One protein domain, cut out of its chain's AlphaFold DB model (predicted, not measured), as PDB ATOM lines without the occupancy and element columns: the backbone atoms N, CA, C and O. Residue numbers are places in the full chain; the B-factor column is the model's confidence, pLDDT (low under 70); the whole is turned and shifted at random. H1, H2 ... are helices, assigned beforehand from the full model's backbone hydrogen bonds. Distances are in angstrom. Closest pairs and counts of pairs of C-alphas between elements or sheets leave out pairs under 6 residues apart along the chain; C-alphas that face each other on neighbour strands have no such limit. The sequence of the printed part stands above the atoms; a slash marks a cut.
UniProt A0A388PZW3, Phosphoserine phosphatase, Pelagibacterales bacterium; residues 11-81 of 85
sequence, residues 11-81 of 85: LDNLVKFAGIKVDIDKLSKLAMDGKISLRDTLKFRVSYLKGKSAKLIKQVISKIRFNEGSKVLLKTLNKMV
ATOM      1  N   LEU A  11      26.482  19.056  21.423       93.06
ATOM      2  CA  LEU A  11      25.395  18.222  20.918       93.06
ATOM      3  C   LEU A  11      25.150  18.461  19.422       93.06
ATOM      4  O   LEU A  11      24.979  17.511  18.658       93.06
ATOM      5  N   ASP A  12      25.229  19.711  18.981       91.44
ATOM      6  CA  ASP A  12      25.063  20.071  17.575       91.44
ATOM      7  C   ASP A  12      26.239  19.560  16.736       91.44
ATOM      8  O   ASP A  12      26.059  19.048  15.628       91.44
ATOM      9  N   ASN A  13      27.450  19.609  17.294       92.62
ATOM     10  CA  ASN A  13      28.637  19.017  16.683       92.62
ATOM     11  C   ASN A  13      28.527  17.492  16.543       92.62
ATOM     12  O   ASN A  13      28.950  16.953  15.519       92.62
ATOM     13  N   LEU A  14      27.927  16.794  17.516       94.81
ATOM     14  CA  LEU A  14      27.652  15.356  17.401       94.81
ATOM     15  C   LEU A  14      26.728  15.055  16.216       94.81
ATOM     16  O   LEU A  14      27.019  14.148  15.437       94.81
ATOM     17  N   VAL A  15      25.645  15.821  16.052       92.94
ATOM     18  CA  VAL A  15      24.697  15.649  14.936       92.94
ATOM     19  C   VAL A  15      25.390  15.914  13.593       92.94
ATOM     20  O   VAL A  15      25.272  15.107  12.666       92.94
ATOM     21  N   LYS A  16      26.200  16.979  13.511       90.25
ATOM     22  CA  LYS A  16      26.997  17.310  12.318       90.25
ATOM     23  C   LYS A  16      27.997  16.201  11.969       90.25
ATOM     24  O   LYS A  16      28.042  15.761  10.822       90.25
ATOM     25  N   PHE A  17      28.766  15.693  12.938       91.44
ATOM     26  CA  PHE A  17      29.727  14.605  12.702       91.44
ATOM     27  C   PHE A  17      29.069  13.249  12.442       91.44
ATOM     28  O   PHE A  17      29.665  12.403  11.779       91.44
ATOM     29  N   ALA A  18      27.828  13.049  12.883       92.94
ATOM     30  CA  ALA A  18      27.025  11.888  12.508       92.94
ATOM     31  C   ALA A  18      26.535  11.926  11.043       92.94
ATOM     32  O   ALA A  18      25.874  10.973  10.609       92.94
ATOM     33  N   GLY A  19      26.846  12.998  10.296       90.94
ATOM     34  CA  GLY A  19      26.469  13.197   8.894       90.94
ATOM     35  C   GLY A  19      25.017  13.634   8.703       90.94
ATOM     36  O   GLY A  19      24.471  13.487   7.612       90.94
ATOM     37  N   ILE A  20      24.365  14.128   9.758       91.31
ATOM     38  CA  ILE A  20      22.939  14.452   9.747       91.31
ATOM     39  C   ILE A  20      22.770  15.932   9.416       91.31
ATOM     40  O   ILE A  20      23.287  16.803  10.115       91.31
ATOM     41  N   LYS A  21      22.026  16.222   8.346       86.06
ATOM     42  CA  LYS A  21      21.652  17.588   7.969       86.06
ATOM     43  C   LYS A  21      20.303  17.928   8.595       86.06
ATOM     44  O   LYS A  21      19.264  17.523   8.084       86.06
ATOM     45  N   VAL A  22      20.340  18.654   9.704       86.94
ATOM     46  CA  VAL A  22      19.163  19.192  10.395       86.94
ATOM     47  C   VAL A  22      19.402  20.665  10.679       86.94
ATOM     48  O   VAL A  22      20.505  21.060  11.053       86.94
ATOM     49  N   ASP A  23      18.352  21.463  10.523       86.12
ATOM     50  CA  ASP A  23      18.327  22.862  10.934       86.12
ATOM     51  C   ASP A  23      18.099  22.941  12.453       86.12
ATOM     52  O   ASP A  23      16.971  23.038  12.947       86.12
ATOM     53  N   ILE A  24      19.191  22.784  13.205       84.12
ATOM     54  CA  ILE A  24      19.156  22.820  14.670       84.12
ATOM     55  C   ILE A  24      18.853  24.239  15.170       84.12
ATOM     56  O   ILE A  24      18.180  24.393  16.191       84.12
ATOM     57  N   ASP A  25      19.255  25.260  14.411       84.31
ATOM     58  CA  ASP A  25      19.027  26.669  14.730       84.31
ATOM     59  C   ASP A  25      17.530  26.987  14.754       84.31
ATOM     60  O   ASP A  25      17.044  27.662  15.665       84.31
ATOM     61  N   LYS A  26      16.754  26.414  13.826       88.25
ATOM     62  CA  LYS A  26      15.290  26.516  13.846       88.25
ATOM     63  C   LYS A  26      14.680  25.923  15.117       88.25
ATOM     64  O   LYS A  26      13.786  26.539  15.699       88.25
ATOM     65  N   LEU A  27      15.152  24.761  15.576       84.00
ATOM     66  CA  LEU A  27      14.692  24.164  16.838       84.00
ATOM     67  C   LEU A  27      15.099  25.022  18.046       84.00
ATOM     68  O   LEU A  27      14.293  25.210  18.954       84.00
ATOM     69  N   SER A  28      16.315  25.578  18.050       81.75
ATOM     70  CA  SER A  28      16.781  26.511  19.086       81.75
ATOM     71  C   SER A  28      15.895  27.753  19.159       81.75
ATOM     72  O   SER A  28      15.451  28.128  20.241       81.75
ATOM     73  N   LYS A  29      15.561  28.344  18.007       88.81
ATOM     74  CA  LYS A  29      14.706  29.530  17.929       88.81
ATOM     75  C   LYS A  29      13.292  29.258  18.433       88.81
ATOM     76  O   LYS A  29      12.765  30.040  19.211       88.81
ATOM     77  N   LEU A  30      12.694  28.126  18.057       89.56
ATOM     78  CA  LEU A  30      11.380  27.734  18.576       89.56
ATOM     79  C   LEU A  30      11.388  27.557  20.104       89.56
ATOM     80  O   LEU A  30      10.388  27.867  20.749       89.56
ATOM     81  N   ALA A  31      12.496  27.079  20.680       88.62
ATOM     82  CA  ALA A  31      12.650  26.960  22.129       88.62
ATOM     83  C   ALA A  31      12.736  28.330  22.813       88.62
ATOM     84  O   ALA A  31      12.050  28.568  23.801       88.62
ATOM     85  N   MET A  32      13.557  29.233  22.266       84.62
ATOM     86  CA  MET A  32      13.714  30.604  22.766       84.62
ATOM     87  C   MET A  32      12.419  31.416  22.647       84.62
ATOM     88  O   MET A  32      12.101  32.185  23.547       84.62
ATOM     89  N   ASP A  33      11.638  31.186  21.588       93.81
ATOM     90  CA  ASP A  33      10.305  31.771  21.385       93.81
ATOM     91  C   ASP A  33       9.234  31.168  22.326       93.81
ATOM     92  O   ASP A  33       8.067  31.552  22.253       93.81
ATOM     93  N   GLY A  34       9.577  30.168  23.150       92.50
ATOM     94  CA  GLY A  34       8.639  29.480  24.045       92.50
ATOM     95  C   GLY A  34       7.636  28.555  23.344       92.50
ATOM     96  O   GLY A  34       6.703  28.068  23.976       92.50
ATOM     97  N   LYS A  35       7.815  28.286  22.044       94.31
ATOM     98  CA  LYS A  35       6.902  27.456  21.232       94.31
ATOM     99  C   LYS A  35       7.090  25.959  21.462       94.31
ATOM    100  O   LYS A  35       6.182  25.180  21.189       94.31
ATOM    101  N   ILE A  36       8.269  25.553  21.926       92.06
ATOM    102  CA  ILE A  36       8.585  24.180  22.329       92.06
ATOM    103  C   ILE A  36       9.402  24.202  23.615       92.06
ATOM    104  O   ILE A  36      10.180  25.126  23.850       92.06
ATOM    105  N   SER A  37       9.252  23.178  24.454       92.38
ATOM    106  CA  SER A  37      10.014  23.121  25.698       92.38
ATOM    107  C   SER A  37      11.491  22.823  25.430       92.38
ATOM    108  O   SER A  37      11.844  22.089  24.500       92.38
ATOM    109  N   LEU A  38      12.373  23.316  26.305       85.19
ATOM    110  CA  LEU A  38      13.794  22.962  26.271       85.19
ATOM    111  C   LEU A  38      13.991  21.436  26.302       85.19
ATOM    112  O   LEU A  38      14.795  20.897  25.542       85.19
ATOM    113  N   ARG A  39      13.212  20.731  27.134       90.81
ATOM    114  CA  ARG A  39      13.264  19.268  27.263       90.81
ATOM    115  C   ARG A  39      12.927  18.567  25.949       90.81
ATOM    116  O   ARG A  39      13.593  17.592  25.605       90.81
ATOM    117  N   ASP A  40      11.936  19.052  25.212       90.75
ATOM    118  CA  ASP A  40      11.576  18.470  23.918       90.75
ATOM    119  C   ASP A  40      12.668  18.732  22.888       90.75
ATOM    120  O   ASP A  40      13.067  17.816  22.170       90.75
ATOM    121  N   THR A  41      13.250  19.932  22.880       88.94
ATOM    122  CA  THR A  41      14.356  20.247  21.964       88.94
ATOM    123  C   THR A  41      15.572  19.356  22.211       88.94
ATOM    124  O   THR A  41      16.199  18.884  21.263       88.94
ATOM    125  N   LEU A  42      15.867  19.055  23.479       91.12
ATOM    126  CA  LEU A  42      16.927  18.130  23.855       91.12
ATOM    127  C   LEU A  42      16.612  16.708  23.377       91.12
ATOM    128  O   LEU A  42      17.467  16.071  22.764       91.12
ATOM    129  N   LYS A  43      15.381  16.224  23.590       92.38
ATOM    130  CA  LYS A  43      14.946  14.905  23.101       92.38
ATOM    131  C   LYS A  43      15.085  14.785  21.583       92.38
ATOM    132  O   LYS A  43      15.595  13.770  21.114       92.38
ATOM    133  N   PHE A  44      14.674  15.802  20.825       90.38
ATOM    134  CA  PHE A  44      14.821  15.814  19.367       90.38
ATOM    135  C   PHE A  44      16.288  15.770  18.942       90.38
ATOM    136  O   PHE A  44      16.654  14.954  18.106       90.38
ATOM    137  N   ARG A  45      17.153  16.594  19.544       91.19
ATOM    138  CA  ARG A  45      18.585  16.594  19.207       91.19
ATOM    139  C   ARG A  45      19.255  15.253  19.512       91.19
ATOM    140  O   ARG A  45      20.021  14.746  18.695       91.19
ATOM    141  N   VAL A  46      18.941  14.652  20.660       93.62
ATOM    142  CA  VAL A  46      19.494  13.349  21.063       93.62
ATOM    143  C   VAL A  46      18.957  12.212  20.189       93.62
ATOM    144  O   VAL A  46      19.702  11.278  19.891       93.62
ATOM    145  N   SER A  47      17.702  12.275  19.729       94.19
ATOM    146  CA  SER A  47      17.111  11.205  18.915       94.19
ATOM    147  C   SER A  47      17.827  11.010  17.575       94.19
ATOM    148  O   SER A  47      17.959   9.870  17.124       94.19
ATOM    149  N   TYR A  48      18.391  12.074  16.992       92.62
ATOM    150  CA  TYR A  48      19.223  11.994  15.785       92.62
ATOM    151  C   TYR A  48      20.460  11.102  15.961       92.62
ATOM    152  O   TYR A  48      20.970  10.539  14.995       92.62
ATOM    153  N   LEU A  49      20.939  10.929  17.192       94.19
ATOM    154  CA  LEU A  49      22.131  10.137  17.490       94.19
ATOM    155  C   LEU A  49      21.824   8.648  17.712       94.19
ATOM    156  O   LEU A  49      22.742   7.862  17.963       94.19
ATOM    157  N   LYS A  50      20.556   8.224  17.602       94.88
ATOM    158  CA  LYS A  50      20.163   6.820  17.778       94.88
ATOM    159  C   LYS A  50      20.898   5.918  16.779       94.88
ATOM    160  O   LYS A  50      20.891   6.158  15.575       94.88
ATOM    161  N   GLY A  51      21.537   4.867  17.292       95.19
ATOM    162  CA  GLY A  51      22.301   3.905  16.486       95.19
ATOM    163  C   GLY A  51      23.674   4.404  16.016       95.19
ATOM    164  O   GLY A  51      24.347   3.699  15.267       95.19
ATOM    165  N   LYS A  52      24.115   5.597  16.437       95.62
ATOM    166  CA  LYS A  52      25.447   6.119  16.110       95.62
ATOM    167  C   LYS A  52      26.498   5.643  17.115       95.62
ATOM    168  O   LYS A  52      26.200   5.324  18.262       95.62
ATOM    169  N   SER A  53      27.755   5.594  16.676       95.38
ATOM    170  CA  SER A  53      28.862   5.133  17.519       95.38
ATOM    171  C   SER A  53      29.231   6.161  18.589       95.38
ATOM    172  O   SER A  53      29.459   7.331  18.280       95.38
ATOM    173  N   ALA A  54      29.451   5.697  19.821       94.88
ATOM    174  CA  ALA A  54      30.008   6.510  20.904       94.88
ATOM    175  C   ALA A  54      31.401   7.092  20.581       94.88
ATOM    176  O   ALA A  54      31.833   8.054  21.212       94.88
ATOM    177  N   LYS A  55      32.106   6.570  19.561       95.81
ATOM    178  CA  LYS A  55      33.363   7.158  19.062       95.81
ATOM    179  C   LYS A  55      33.199   8.617  18.608       95.81
ATOM    180  O   LYS A  55      34.164   9.371  18.715       95.81
ATOM    181  N   LEU A  56      31.998   9.031  18.187       95.00
ATOM    182  CA  LEU A  56      31.690  10.428  17.851       95.00
ATOM    183  C   LEU A  56      31.965  11.381  19.024       95.00
ATOM    184  O   LEU A  56      32.469  12.479  18.812       95.00
ATOM    185  N   ILE A  57      31.720  10.945  20.265       95.50
ATOM    186  CA  ILE A  57      31.978  11.751  21.469       95.50
ATOM    187  C   ILE A  57      33.466  12.088  21.572       95.50
ATOM    188  O   ILE A  57      33.825  13.244  21.782       95.50
ATOM    189  N   LYS A  58      34.349  11.106  21.343       95.38
ATOM    190  CA  LYS A  58      35.803  11.335  21.352       95.38
ATOM    191  C   LYS A  58      36.227  12.316  20.258       95.38
ATOM    192  O   LYS A  58      37.076  13.168  20.504       95.38
ATOM    193  N   GLN A  59      35.618  12.224  19.075       93.69
ATOM    194  CA  GLN A  59      35.889  13.152  17.976       93.69
ATOM    195  C   GLN A  59      35.469  14.585  18.322       93.69
ATOM    196  O   GLN A  59      36.248  15.507  18.086       93.69
ATOM    197  N   VAL A  60      34.295  14.778  18.933       95.25
ATOM    198  CA  VAL A  60      33.852  16.100  19.410       95.25
ATOM    199  C   VAL A  60      34.792  16.639  20.481       95.25
ATOM    200  O   VAL A  60      35.293  17.748  20.323       95.25
ATOM    201  N   ILE A  61      35.106  15.847  21.513       94.88
ATOM    202  CA  ILE A  61      35.997  16.264  22.607       94.88
ATOM    203  C   ILE A  61      37.361  16.717  22.071       94.88
ATOM    204  O   ILE A  61      37.866  17.755  22.486       94.88
ATOM    205  N   SER A  62      37.929  15.986  21.105       95.31
ATOM    206  CA  SER A  62      39.235  16.320  20.516       95.31
ATOM    207  C   SER A  62      39.281  17.667  19.783       95.31
ATOM    208  O   SER A  62      40.364  18.186  19.532       95.31
ATOM    209  N   LYS A  63      38.118  18.230  19.434       94.25
ATOM    210  CA  LYS A  63      37.982  19.490  18.692       94.25
ATOM    211  C   LYS A  63      37.449  20.644  19.540       94.25
ATOM    212  O   LYS A  63      37.259  21.730  18.998       94.25
ATOM    213  N   ILE A  64      37.210  20.421  20.834       94.75
ATOM    214  CA  ILE A  64      36.706  21.453  21.742       94.75
ATOM    215  C   ILE A  64      37.662  22.643  21.762       94.75
ATOM    216  O   ILE A  64      38.864  22.503  22.007       94.75
ATOM    217  N   ARG A  65      37.101  23.836  21.575       95.31
ATOM    218  CA  ARG A  65      37.805  25.103  21.757       95.31
ATOM    219  C   ARG A  65      37.310  25.758  23.034       95.31
ATOM    220  O   ARG A  65      36.115  25.984  23.198       95.31
ATOM    221  N   PHE A  66      38.225  26.088  23.937       96.50
ATOM    222  CA  PHE A  66      37.879  26.804  25.162       96.50
ATOM    223  C   PHE A  66      37.578  28.275  24.879       96.50
ATOM    224  O   PHE A  66      38.144  28.870  23.955       96.50
ATOM    225  N   ASN A  67      36.696  28.858  25.688       96.94
ATOM    226  CA  ASN A  67      36.500  30.298  25.682       96.94
ATOM    227  C   ASN A  67      37.746  31.017  26.211       96.94
ATOM    228  O   ASN A  67      38.587  30.464  26.931       96.94
ATOM    229  N   GLU A  68      37.891  32.273  25.806       97.38
ATOM    230  CA  GLU A  68      38.969  33.114  26.309       97.38
ATOM    231  C   GLU A  68      38.798  33.340  27.810       97.38
ATOM    232  O   GLU A  68      37.692  33.378  28.341       97.38
ATOM    233  N   GLY A  69      39.918  33.393  28.526       96.12
ATOM    234  CA  GLY A  69      39.904  33.485  29.982       96.12
ATOM    235  C   GLY A  69      39.551  32.184  30.713       96.12
ATOM    236  O   GLY A  69      39.907  32.077  31.882       96.12
ATOM    237  N   SER A  70      38.992  31.146  30.071       95.56
ATOM    238  CA  SER A  70      38.615  29.897  30.764       95.56
ATOM    239  C   SER A  70      39.794  29.247  31.497       95.56
ATOM    240  O   SER A  70      39.669  28.829  32.644       95.56
ATOM    241  N   LYS A  71      40.986  29.224  30.886       94.69
ATOM    242  CA  LYS A  71      42.199  28.692  31.536       94.69
ATOM    243  C   LYS A  71      42.677  29.563  32.704       94.69
ATOM    244  O   LYS A  71      43.215  29.032  33.672       94.69
ATOM    245  N   VAL A  72      42.520  30.883  32.600       96.88
ATOM    246  CA  VAL A  72      42.901  31.832  33.658       96.88
ATOM    247  C   VAL A  72      41.948  31.689  34.839       96.88
ATOM    248  O   VAL A  72      42.414  31.497  35.955       96.88
ATOM    249  N   LEU A  73      40.639  31.669  34.575       95.19
ATOM    250  CA  LEU A  73      39.588  31.460  35.565       95.19
ATOM    251  C   LEU A  73      39.850  30.201  36.398       95.19
ATOM    252  O   LEU A  73      39.977  30.291  37.614       95.19
ATOM    253  N   LEU A  74      40.027  29.048  35.742       94.75
ATOM    254  CA  LEU A  74      40.288  27.779  36.432       94.75
ATOM    255  C   LEU A  74      41.547  27.842  37.305       94.75
ATOM    256  O   LEU A  74      41.539  27.392  38.447       94.75
ATOM    257  N   LYS A  75      42.635  28.425  36.788       95.19
ATOM    258  CA  LYS A  75      43.878  28.581  37.553       95.19
ATOM    259  C   LYS A  75      43.688  29.468  38.781       95.19
ATOM    260  O   LYS A  75      44.227  29.142  39.834       95.19
ATOM    261  N   THR A  76      42.969  30.577  38.645       96.81
ATOM    262  CA  THR A  76      42.725  31.517  39.744       96.81
ATOM    263  C   THR A  76      41.856  30.881  40.822       96.81
ATOM    264  O   THR A  76      42.245  30.885  41.985       96.81
ATOM    265  N   LEU A  77      40.739  30.259  40.440       96.12
ATOM    266  CA  LEU A  77      39.821  29.627  41.388       96.12
ATOM    267  C   LEU A  77      40.481  28.465  42.144       96.12
ATOM    268  O   LEU A  77      40.356  28.387  43.364       96.12
ATOM    269  N   ASN A  78      41.284  27.643  41.460       93.69
ATOM    270  CA  ASN A  78      42.047  26.574  42.113       93.69
ATOM    271  C   ASN A  78      43.059  27.113  43.135       93.69
ATOM    272  O   ASN A  78      43.215  26.529  44.204       93.69
ATOM    273  N   LYS A  79      43.738  28.234  42.845       96.12
ATOM    274  CA  LYS A  79      44.648  28.876  43.813       96.12
ATOM    275  C   LYS A  79      43.919  29.386  45.056       96.12
ATOM    276  O   LYS A  79      44.518  29.440  46.122       96.12
ATOM    277  N   MET A  80      42.653  29.762  44.910       96.19
ATOM    278  CA  MET A  80      41.800  30.239  46.000       96.19
ATOM    279  C   MET A  80      41.114  29.096  46.764       96.19
ATOM    280  O   MET A  80      40.322  29.371  47.658       96.19
ATOM    281  N   VAL A  81      41.401  27.831  46.423       92.19
ATOM    282  CA  VAL A  81      40.772  26.639  47.024       92.19
ATOM    283  C   VAL A  81      39.242  26.641  46.839       92.19
ATOM    284  O   VAL A  81      38.490  26.099  47.643       92.19
TER     285      VAL A  81
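AT A GLANCE: This is residues 11 to 81 of the 85 residues of the protein "Phosphoserine phosphatase" of Pelagibacterales bacterium (UniProt A0A388PZW3). A small body of four short helices gives off an arm that ends in a fifth helix. H2 and H3 fold back on each other as a helical hairpin, H1 lies between H3 and H4 and packs on both, and residues 65 to 81, with H5, stick out free of the body. The printed part has 71 residues with five named helices, H1 to H5 in order, and no named strand; the class is all helix. It is only just loose, close to extended, with a radius of gyration of the C-alphas of 16.2 A and spans of 42 by 32 by 19 A.

IN THESE COORDINATES: H1 is residues 11 to 17, 10.0 A long, from C-alpha 11 at (25.395, 18.222, 20.918). H2 is residues 24 to 32, 12.5 A, and H3 residues 38 to 47, 14.3 A. H4 is residues 55 to 62, 11.0 A, from C-alpha 55 at (33.363, 7.158, 19.062). H5 is residues 70 to 79, 14.4 A, ending at C-alpha 79 at (44.648, 28.876, 43.813).

HOW THE PARTS SIT: H1 touches H3 at a shallow tilt of 24 degrees, the same way; their closest C-alphas, of Leu 11 and Arg 45, are 7.2 A apart. H1 touches H4, only just about perpendicular at 70.3 degrees, with closest C-alphas Leu 14 and Leu 56 at 6.4 A. H1 and H2 are close but not clearly touching: the closest C-alphas, of Asp 12 and Ile 24, are 7.1 A apart. The hairpin H2 and H3 touch at a shallow tilt of 19 degrees, opposite ways, with closest C-alphas Ala 31 and Leu 38 at 5.9 A. The helix packing is mostly aligned, but only just: 2 of the 3 pairs are at a shallow tilt. H5 touches no helix. In H1, H2, H3, H4 and H5 every O i to N i+4 pair is within hydrogen-bond range.

THE WHOLE: The two C-alphas farthest apart, of Lys 21 and Met 80, are 44.9 A apart. Without residues 65 to 81, the body has 54 residues and spans 33 by 23 by 18 A. The printed part has no cut; the link H2 to H3 is tight, the other three are short, and no link is long. The mean pLDDT of the printed part is 92.5, and no printed residue is under 70.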